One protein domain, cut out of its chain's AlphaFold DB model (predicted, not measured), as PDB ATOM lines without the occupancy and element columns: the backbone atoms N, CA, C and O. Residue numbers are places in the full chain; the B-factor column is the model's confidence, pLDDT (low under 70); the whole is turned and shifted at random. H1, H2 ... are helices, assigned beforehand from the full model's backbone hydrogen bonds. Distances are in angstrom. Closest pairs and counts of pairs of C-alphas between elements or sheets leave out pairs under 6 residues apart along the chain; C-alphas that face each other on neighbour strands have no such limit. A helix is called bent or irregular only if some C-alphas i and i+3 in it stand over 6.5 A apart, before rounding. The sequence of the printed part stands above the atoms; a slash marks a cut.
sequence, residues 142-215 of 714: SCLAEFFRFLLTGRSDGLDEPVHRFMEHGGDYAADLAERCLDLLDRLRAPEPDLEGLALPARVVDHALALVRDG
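What this domain is: This is residues 142 to 215 of the 714 residues of an uncharacterized protein of Planomonospora venezuelensis (UniProt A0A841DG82). H1 lies between H2 and H4, and the longest helix, H3, crosses it, reaching from a corner with H2 to near H4. The printed part has 74 residues with four named helices, H1 to H4 in order, and no named strand. It is all helix and compact, with a radius of gyration of the C-alphas of 12.1 A and spans of 34 by 25 by 19 A.

Where its parts are: H1, residues 142 to 153, 18.8 A long, begins with C-alpha 142 at (13.226, 34.284, 30.522); it is irregular, C-alphas 142 and 145 being 7.4 A apart. H2 is residues 161 to 169, 11.9 A. H3 is residues 171 to 187, 24.6 A. H4, residues 202 to 213, 16.3 A, ends with C-alpha 213 at (10.802, 21.011, 19.606).

How they stand to each other: H1, the hub, touches H3 about perpendicular at 76 degrees, closest C-alphas Leu 151 and Leu 182, 6.9 A. H1 touches H4, closest C-alphas Leu 144 and Val 204, 7.4 A. H2 and H4 are apart. Every O i to N i+4 pair is within hydrogen-bond range in H2, H3 and H4; in H1, 7 of 8.

The domain as a whole: The printed part has no cut. The H3 to H4 link is long. No printed residue is under 70 in pLDDT.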
ATOM      1  N   SER A 142      14.632  33.875  30.648       88.81
ATOM      2  CA  SER A 142      13.226  34.284  30.522       88.81
ATOM      3  C   SER A 142      12.928  35.145  29.295       88.81
ATOM      4  O   SER A 142      11.767  35.265  28.948       88.81
ATOM      5  N   CYS A 143      13.953  35.748  28.683       91.50
ATOM      6  CA  CYS A 143      13.825  36.682  27.563       91.50
ATOM      7  C   CYS A 143      14.285  36.067  26.227       91.50
ATOM      8  O   CYS A 143      14.315  36.751  25.204       91.50
ATOM      9  N   LEU A 144      14.748  34.807  26.228       92.69
ATOM     10  CA  LEU A 144      15.338  34.179  25.042       92.69
ATOM     11  C   LEU A 144      14.306  33.949  23.934       92.69
ATOM     12  O   LEU A 144      14.644  34.109  22.764       92.69
ATOM     13  N   ALA A 145      13.062  33.617  24.279       91.50
ATOM     14  CA  ALA A 145      12.013  33.385  23.290       91.50
ATOM     15  C   ALA A 145      11.695  34.669  22.501       91.50
ATOM     16  O   ALA A 145      11.682  34.666  21.269       91.50
ATOM     17  N   GLU A 146      11.518  35.787  23.203       89.94
ATOM     18  CA  GLU A 146      11.321  37.128  22.642       89.94
ATOM     19  C   GLU A 146      12.537  37.554  21.820       89.94
ATOM     20  O   GLU A 146      12.389  38.095  20.725       89.94
ATOM     21  N   PHE A 147      13.744  37.264  22.311       91.75
ATOM     22  CA  PHE A 147      14.978  37.566  21.597       91.75
ATOM     23  C   PHE A 147      15.089  36.809  20.269       91.75
ATOM     24  O   PHE A 147      15.372  37.431  19.246       91.75
ATOM     25  N   PHE A 148      14.829  35.498  20.236       92.06
ATOM     26  CA  PHE A 148      14.860  34.731  18.985       92.06
ATOM     27  C   PHE A 148      13.796  35.214  17.993       92.06
ATOM     28  O   PHE A 148      14.106  35.405  16.816       92.06
ATOM     29  N   ARG A 149      12.578  35.519  18.466       87.44
ATOM     30  CA  ARG A 149      11.529  36.134  17.632       87.44
ATOM     31  C   ARG A 149      11.973  37.482  17.061       87.44
ATOM     32  O   ARG A 149      11.764  37.741  15.876       87.44
ATOM     33  N   PHE A 150      12.629  38.324  17.858       87.00
ATOM     34  CA  PHE A 150      13.200  39.590  17.391       87.00
ATOM     35  C   PHE A 150      14.277  39.384  16.313       87.00
ATOM     36  O   PHE A 150      14.319  40.128  15.329       87.00
ATOM     37  N   LEU A 151      15.140  38.374  16.454       84.38
ATOM     38  CA  LEU A 151      16.164  38.079  15.449       84.38
ATOM     39  C   LEU A 151      15.536  37.692  14.101       84.38
ATOM     40  O   LEU A 151      15.929  38.251  13.073       84.38
ATOM     41  N   LEU A 152      14.524  36.822  14.125       80.12
ATOM     42  CA  LEU A 152      13.838  36.312  12.933       80.12
ATOM     43  C   LEU A 152      12.946  37.353  12.246       80.12
ATOM     44  O   LEU A 152      12.921  37.420  11.022       80.12
ATOM     45  N   THR A 153      12.228  38.176  13.017       75.94
ATOM     46  CA  THR A 153      11.213  39.107  12.477       75.94
ATOM     47  C   THR A 153      11.703  40.549  12.349       75.94
ATOM     48  O   THR A 153      11.138  41.342  11.602       75.94
ATOM     49  N   GLY A 154      12.727  40.930  13.119       72.44
ATOM     50  CA  GLY A 154      13.177  42.316  13.256       72.44
ATOM     51  C   GLY A 154      12.227  43.246  14.001       72.44
ATOM     52  O   GLY A 154      12.537  44.432  14.107       72.44
ATOM     53  N   ARG A 155      11.110  42.738  14.534       72.69
ATOM     54  CA  ARG A 155      10.136  43.538  15.279       72.69
ATOM     55  C   ARG A 155      10.556  43.639  16.735       72.69
ATOM     56  O   ARG A 155      10.790  42.627  17.387       72.69
ATOM     57  N   SER A 156      10.638  44.866  17.239       74.94
ATOM     58  CA  SER A 156      10.910  45.150  18.651       74.94
ATOM     59  C   SER A 156       9.647  45.142  19.522       74.94
ATOM     60  O   SER A 156       9.739  45.397  20.721       74.94
ATOM     61  N   ASP A 157       8.476  44.861  18.942       74.44
ATOM     62  CA  ASP A 157       7.200  44.816  19.655       74.44
ATOM     63  C   ASP A 157       7.228  43.737  20.744       74.44
ATOM     64  O   ASP A 157       7.433  42.556  20.467       74.44
ATOM     65  N   GLY A 158       7.032  44.147  22.000       73.69
ATOM     66  CA  GLY A 158       7.056  43.232  23.144       73.69
ATOM     67  C   GLY A 158       8.448  42.702  23.503       73.69
ATOM     68  O   GLY A 158       8.545  41.732  24.252       73.69
ATOM     69  N   LEU A 159       9.519  43.315  22.985       83.50
ATOM     70  CA  LEU A 159      10.880  42.967  23.370       83.50
ATOM     71  C   LEU A 159      11.128  43.342  24.833       83.50
ATOM     72  O   LEU A 159      10.941  44.488  25.241       83.50
ATOM     73  N   ASP A 160      11.596  42.372  25.610       84.62
ATOM     74  CA  ASP A 160      11.949  42.587  27.005       84.62
ATOM     75  C   ASP A 160      13.048  43.652  27.157       84.62
ATOM     76  O   ASP A 160      14.071  43.638  26.467       84.62
ATOM     77  N   GLU A 161      12.872  44.548  28.129       82.19
ATOM     78  CA  GLU A 161      13.764  45.687  28.384       82.19
ATOM     79  C   GLU A 161      15.265  45.312  28.511       82.19
ATOM     80  O   GLU A 161      16.109  46.023  27.958       82.19
ATOM     81  N   PRO A 162      15.667  44.199  29.170       82.12
ATOM     82  CA  PRO A 162      17.055  43.728  29.137       82.12
ATOM     83  C   PRO A 162      17.599  43.475  27.740       82.12
ATOM     84  O   PRO A 162      18.769  43.752  27.490       82.12
ATOM     85  N   VAL A 163      16.775  42.930  26.846       85.75
ATOM     86  CA  VAL A 163      17.182  42.601  25.481       85.75
ATOM     87  C   VAL A 163      17.324  43.879  24.673       85.75
ATOM     88  O   VAL A 163      18.336  44.037  23.998       85.75
ATOM     89  N   HIS A 164      16.388  44.826  24.813       82.69
ATOM     90  CA  HIS A 164      16.505  46.152  24.201       82.69
ATOM     91  C   HIS A 164      17.831  46.822  24.587       82.69
ATOM     92  O   HIS A 164      18.646  47.146  23.726       82.69
ATOM     93  N   ARG A 165      18.109  46.923  25.893       79.00
ATOM     94  CA  ARG A 165      19.344  47.533  26.416       79.00
ATOM     95  C   ARG A 165      20.600  46.786  25.996       79.00
ATOM     96  O   ARG A 165      21.619  47.411  25.714       79.00
ATOM     97  N   PHE A 166      20.553  45.455  25.975       82.25
ATOM     98  CA  PHE A 166      21.681  44.651  25.521       82.25
ATOM     99  C   PHE A 166      21.962  44.901  24.036       82.25
ATOM    100  O   PHE A 166      23.113  45.116  23.674       82.25
ATOM    101  N   MET A 167      20.935  44.960  23.186       82.19
ATOM    102  CA  MET A 167      21.099  45.259  21.760       82.19
ATOM    103  C   MET A 167      21.552  46.701  21.501       82.19
ATOM    104  O   MET A 167      22.349  46.928  20.592       82.19
ATOM    105  N   GLU A 168      21.081  47.659  22.299       78.06
ATOM    106  CA  GLU A 168      21.413  49.080  22.161       78.06
ATOM    107  C   GLU A 168      22.823  49.412  22.676       78.06
ATOM    108  O   GLU A 168      23.577  50.133  22.023       78.06
ATOM    109  N   HIS A 169      23.212  48.864  23.830       75.75
ATOM    110  CA  HIS A 169      24.438  49.258  24.537       75.75
ATOM    111  C   HIS A 169      25.505  48.162  24.612       75.75
ATOM    112  O   HIS A 169      26.653  48.442  24.956       75.75
ATOM    113  N   GLY A 170      25.170  46.914  24.279       74.06
ATOM    114  CA  GLY A 170      26.104  45.784  24.305       74.06
ATOM    115  C   GLY A 170      27.119  45.785  23.159       74.06
ATOM    116  O   GLY A 170      28.025  44.952  23.154       74.06
ATOM    117  N   GLY A 171      26.995  46.710  22.199       75.06
ATOM    118  CA  GLY A 171      27.966  46.933  21.128       75.06
ATOM    119  C   GLY A 171      28.328  45.647  20.382       75.06
ATOM    120  O   GLY A 171      27.463  44.920  19.893       75.06
ATOM    121  N   ASP A 172      29.624  45.349  20.314       73.94
ATOM    122  CA  ASP A 172      30.124  44.180  19.589       73.94
ATOM    123  C   ASP A 172      29.745  42.848  20.246       73.94
ATOM    124  O   ASP A 172      29.617  41.842  19.551       73.94
ATOM    125  N   TYR A 173      29.545  42.827  21.567       82.56
ATOM    126  CA  TYR A 173      29.146  41.615  22.280       82.56
ATOM    127  C   TYR A 173      27.725  41.202  21.908       82.56
ATOM    128  O   TYR A 173      27.468  40.028  21.648       82.56
ATOM    129  N   ALA A 174      26.816  42.177  21.838       81.50
ATOM    130  CA  ALA A 174      25.440  41.933  21.433       81.50
ATOM    131  C   ALA A 174      25.331  41.571  19.953       81.50
ATOM    132  O   ALA A 174      24.600  40.649  19.604       81.50
ATOM    133  N   ALA A 175      26.101  42.243  19.094       76.00
ATOM    134  CA  ALA A 175      26.150  41.929  17.672       76.00
ATOM    135  C   ALA A 175      26.650  40.498  17.405       76.00
ATOM    136  O   ALA A 175      26.013  39.772  16.647       76.00
ATOM    137  N   ASP A 176      27.754  40.093  18.040       79.50
ATOM    138  CA  ASP A 176      28.324  38.750  17.879       79.50
ATOM    139  C   ASP A 176      27.408  37.677  18.489       79.50
ATOM    140  O   ASP A 176      27.150  36.660  17.851       79.50
ATOM    141  N   LEU A 177      26.824  37.914  19.673       87.56
ATOM    142  CA  LEU A 177      25.848  36.981  20.251       87.56
ATOM    143  C   LEU A 177      24.622  36.809  19.340       87.56
ATOM    144  O   LEU A 177      24.203  35.681  19.093       87.56
ATOM    145  N   ALA A 178      24.071  37.905  18.810       85.44
ATOM    146  CA  ALA A 178      22.956  37.863  17.870       85.44
ATOM    147  C   ALA A 178      23.311  37.101  16.583       85.44
ATOM    148  O   ALA A 178      22.512  36.294  16.118       85.44
ATOM    149  N   GLU A 179      24.508  37.308  16.026       81.12
ATOM    150  CA  GLU A 179      24.966  36.585  14.835       81.12
ATOM    151  C   GLU A 179      25.154  35.084  15.094       81.12
ATOM    152  O   GLU A 179      24.747  34.263  14.272       81.12
ATOM    153  N   ARG A 180      25.719  34.705  16.246       87.62
ATOM    154  CA  ARG A 180      25.830  33.297  16.657       87.62
ATOM    155  C   ARG A 180      24.456  32.657  16.853       87.62
ATOM    156  O   ARG A 180      24.262  31.522  16.432       87.62
ATOM    157  N   CYS A 181      23.498  33.378  17.441       90.62
ATOM    158  CA  CYS A 181      22.120  32.906  17.573       90.62
ATOM    159  C   CYS A 181      21.414  32.778  16.216       90.62
ATOM    160  O   CYS A 181      20.674  31.824  16.023       90.62
ATOM    161  N   LEU A 182      21.650  33.687  15.268       84.88
ATOM    162  CA  LEU A 182      21.131  33.555  13.903       84.88
ATOM    163  C   LEU A 182      21.709  32.322  13.191       84.88
ATOM    164  O   LEU A 182      20.955  31.613  12.539       84.88
ATOM    165  N   ASP A 183      23.007  32.031  13.350       82.38
ATOM    166  CA  ASP A 183      23.603  30.787  12.832       82.38
ATOM    167  C   ASP A 183      23.002  29.550  13.517       82.38
ATOM    168  O   ASP A 183      22.635  28.601  12.841       82.38
ATOM    169  N   LEU A 184      22.808  29.572  14.841       91.19
ATOM    170  CA  LEU A 184      22.092  28.504  15.548       91.19
ATOM    171  C   LEU A 184      20.703  28.265  14.938       91.19
ATOM    172  O   LEU A 184      20.380  27.129  14.606       91.19
ATOM    173  N   LEU A 185      19.899  29.319  14.775       89.12
ATOM    174  CA  LEU A 185      18.551  29.213  14.214       89.12
ATOM    175  C   LEU A 185      18.574  28.675  12.781       89.12
ATOM    176  O   LEU A 185      17.782  27.796  12.464       89.12
ATOM    177  N   ASP A 186      19.508  29.129  11.944       83.38
ATOM    178  CA  ASP A 186      19.645  28.617  10.579       83.38
ATOM    179  C   ASP A 186      19.995  27.121  10.561       83.38
ATOM    180  O   ASP A 186      19.379  26.345   9.831       83.38
ATOM    181  N   ARG A 187      20.907  26.675  11.435       86.50
ATOM    182  CA  ARG A 187      21.272  25.254  11.544       86.50
ATOM    183  C   ARG A 187      20.120  24.387  12.037       86.50
ATOM    184  O   ARG A 187      19.961  23.284  11.529       86.50
ATOM    185  N   LEU A 188      19.295  24.889  12.961       90.69
ATOM    186  CA  LEU A 188      18.106  24.190  13.478       90.69
ATOM    187  C   LEU A 188      17.027  23.922  12.415       90.69
ATOM    188  O   LEU A 188      16.086  23.183  12.690       90.69
ATOM    189  N   ARG A 189      17.153  24.485  11.206       85.44
ATOM    190  CA  ARG A 189      16.277  24.176  10.064       85.44
ATOM    191  C   ARG A 189      16.588  22.814   9.442       85.44
ATOM    192  O   ARG A 189      15.736  22.252   8.756       85.44
ATOM    193  N   ALA A 190      17.801  22.295   9.640       83.38
ATOM    194  CA  ALA A 190      18.173  20.969   9.171       83.38
ATOM    195  C   ALA A 190      17.552  19.885  10.074       83.38
ATOM    196  O   ALA A 190      17.531  20.060  11.293       83.38
ATOM    197  N   PRO A 191      17.107  18.739   9.516       80.94
ATOM    198  CA  PRO A 191      16.596  17.618  10.311       80.94
ATOM    199  C   PRO A 191      17.605  17.105  11.349       80.94
ATOM    200  O   PRO A 191      17.227  16.734  12.457       80.94
ATOM    201  N   GLU A 192      18.891  17.125  10.990       85.62
ATOM    202  CA  GLU A 192      20.018  16.771  11.852       85.62
ATOM    203  C   GLU A 192      20.983  17.968  11.926       85.62
ATOM    204  O   GLU A 192      21.890  18.094  11.098       85.62
ATOM    205  N   PRO A 193      20.760  18.911  12.860       86.94
ATOM    206  CA  PRO A 193      21.529  20.146  12.922       86.94
ATOM    207  C   PRO A 193      22.931  19.914  13.505       86.94
ATOM    208  O   PRO A 193      23.084  19.432  14.627       86.94
ATOM    209  N   ASP A 194      23.972  20.337  12.787       87.50
ATOM    210  CA  ASP A 194      25.344  20.376  13.309       87.50
ATOM    211  C   ASP A 194      25.563  21.624  14.179       87.50
ATOM    212  O   ASP A 194      25.793  22.722  13.675       87.50
ATOM    213  N   LEU A 195      25.510  21.477  15.502       89.94
ATOM    214  CA  LEU A 195      25.621  22.595  16.450       89.94
ATOM    215  C   LEU A 195      27.065  22.907  16.887       89.94
ATOM    216  O   LEU A 195      27.289  23.794  17.717       89.94
ATOM    217  N   GLU A 196      28.065  22.209  16.346       87.00
ATOM    218  CA  GLU A 196      29.459  22.403  16.738       87.00
ATOM    219  C   GLU A 196      30.012  23.750  16.230       87.00
ATOM    220  O   GLU A 196      29.640  24.260  15.172       87.00
ATOM    221  N   GLY A 197      30.903  24.376  17.004       82.12
ATOM    222  CA  GLY A 197      31.542  25.636  16.608       82.12
ATOM    223  C   GLY A 197      30.655  26.882  16.736       82.12
ATOM    224  O   GLY A 197      31.083  27.970  16.357       82.12
ATOM    225  N   LEU A 198      29.440  26.783  17.296       85.44
ATOM    226  CA  LEU A 198      28.582  27.948  17.582       85.44
ATOM    227  C   LEU A 198      29.167  28.880  18.652       85.44
ATOM    228  O   LEU A 198      28.943  30.090  18.605       85.44
ATOM    229  N   ALA A 199      29.938  28.320  19.594       87.00
ATOM    230  CA  ALA A 199      30.511  29.038  20.735       87.00
ATOM    231  C   ALA A 199      29.454  29.890  21.475       87.00
ATOM    232  O   ALA A 199      29.681  31.059  21.797       87.00
ATOM    233  N   LEU A 200      28.274  29.301  21.694       89.81
ATOM    234  CA  LEU A 200      27.177  29.857  22.484       89.81
ATOM    235  C   LEU A 200      27.146  29.197  23.871       89.81
ATOM    236  O   LEU A 200      27.491  28.019  23.971       89.81
ATOM    237  N   PRO A 201      26.698  29.903  24.927       89.25
ATOM    238  CA  PRO A 201      26.428  29.273  26.221       89.25
ATOM    239  C   PRO A 201      25.391  28.149  26.075       89.25
ATOM    240  O   PRO A 201      24.393  28.351  25.371       89.25
ATOM    241  N   ALA A 202      25.563  27.016  26.770       88.56
ATOM    242  CA  ALA A 202      24.685  25.849  26.618       88.56
ATOM    243  C   ALA A 202      23.214  26.211  26.850       88.56
ATOM    244  O   ALA A 202      22.356  25.880  26.038       88.56
ATOM    245  N   ARG A 203      22.938  27.057  27.856       89.75
ATOM    246  CA  ARG A 203      21.582  27.556  28.154       89.75
ATOM    247  C   ARG A 203      20.864  28.201  26.963       89.75
ATOM    248  O   ARG A 203      19.640  28.212  26.935       89.75
ATOM    249  N   VAL A 204      21.596  28.822  26.034       92.56
ATOM    250  CA  VAL A 204      21.015  29.490  24.858       92.56
ATOM    251  C   VAL A 204      20.642  28.442  23.814       92.56
ATOM    252  O   VAL A 204      19.541  28.494  23.272       92.56
ATOM    253  N   VAL A 205      21.536  27.477  23.585       93.69
ATOM    254  CA  VAL A 205      21.337  26.360  22.649       93.69
ATOM    255  C   VAL A 205      20.198  25.457  23.121       93.69
ATOM    256  O   VAL A 205      19.249  25.233  22.373       93.69
ATOM    257  N   ASP A 206      20.239  25.022  24.381       92.75
ATOM    258  CA  ASP A 206      19.235  24.142  24.987       92.75
ATOM    259  C   ASP A 206      17.837  24.764  24.947       92.75
ATOM    260  O   ASP A 206      16.846  24.087  24.673       92.75
ATOM    261  N   HIS A 207      17.744  26.074  25.197       93.94
ATOM    262  CA  HIS A 207      16.464  26.772  25.176       93.94
ATOM    263  C   HIS A 207      15.920  26.949  23.754       93.94
ATOM    264  O   HIS A 207      14.723  26.771  23.548       93.94
ATOM    265  N   ALA A 208      16.773  27.244  22.766       94.81
ATOM    266  CA  ALA A 208      16.354  27.286  21.364       94.81
ATOM    267  C   ALA A 208      15.835  25.918  20.894       94.81
ATOM    268  O   ALA A 208      14.757  25.840  20.309       94.81
ATOM    269  N   LEU A 209      16.558  24.839  21.220       94.31
ATOM    270  CA  LEU A 209      16.144  23.463  20.933       94.31
ATOM    271  C   LEU A 209      14.789  23.130  21.564       94.31
ATOM    272  O   LEU A 209      13.927  22.565  20.895       94.31
ATOM    273  N   ALA A 210      14.587  23.500  22.832       94.38
ATOM    274  CA  ALA A 210      13.313  23.295  23.516       94.38
ATOM    275  C   ALA A 210      12.169  24.050  22.823       94.38
ATOM    276  O   ALA A 210      11.139  23.452  22.538       94.38
ATOM    277  N   LEU A 211      12.365  25.328  22.483       94.44
ATOM    278  CA  LEU A 211      11.341  26.137  21.815       94.44
ATOM    279  C   LEU A 211      10.950  25.582  20.437       94.44
ATOM    280  O   LEU A 211       9.762  25.551  20.123       94.44
ATOM    281  N   VAL A 212      11.922  25.136  19.632       92.12
ATOM    282  CA  VAL A 212      11.655  24.537  18.312       92.12
ATOM    283  C   VAL A 212      10.933  23.200  18.461       92.12
ATOM    284  O   VAL A 212       9.904  22.981  17.827       92.12
ATOM    285  N   ARG A 213      11.423  22.319  19.343       91.75
ATOM    286  CA  ARG A 213      10.802  21.011  19.606       91.75
ATOM    287  C   ARG A 213       9.360  21.147  20.094       91.75
ATOM    288  O   ARG A 213       8.508  20.356  19.698       91.75
ATOM    289  N   ASP A 214       9.095  22.135  20.942       93.50
ATOM    290  CA  ASP A 214       7.784  22.358  21.546       93.50
ATOM    291  C   ASP A 214       6.848  23.178  20.621       93.50
ATOM    292  O   ASP A 214       5.718  23.487  20.998       93.50
ATOM    293  N   GLY A 215       7.292  23.531  19.402       89.19
ATOM    294  CA  GLY A 215       6.504  24.268  18.404       89.19
ATOM    295  C   GLY A 215       6.262  25.743  18.745       89.19
ATOM    296  O   GLY A 215       5.368  26.373  18.185       89.19
TER     297      GLY A 215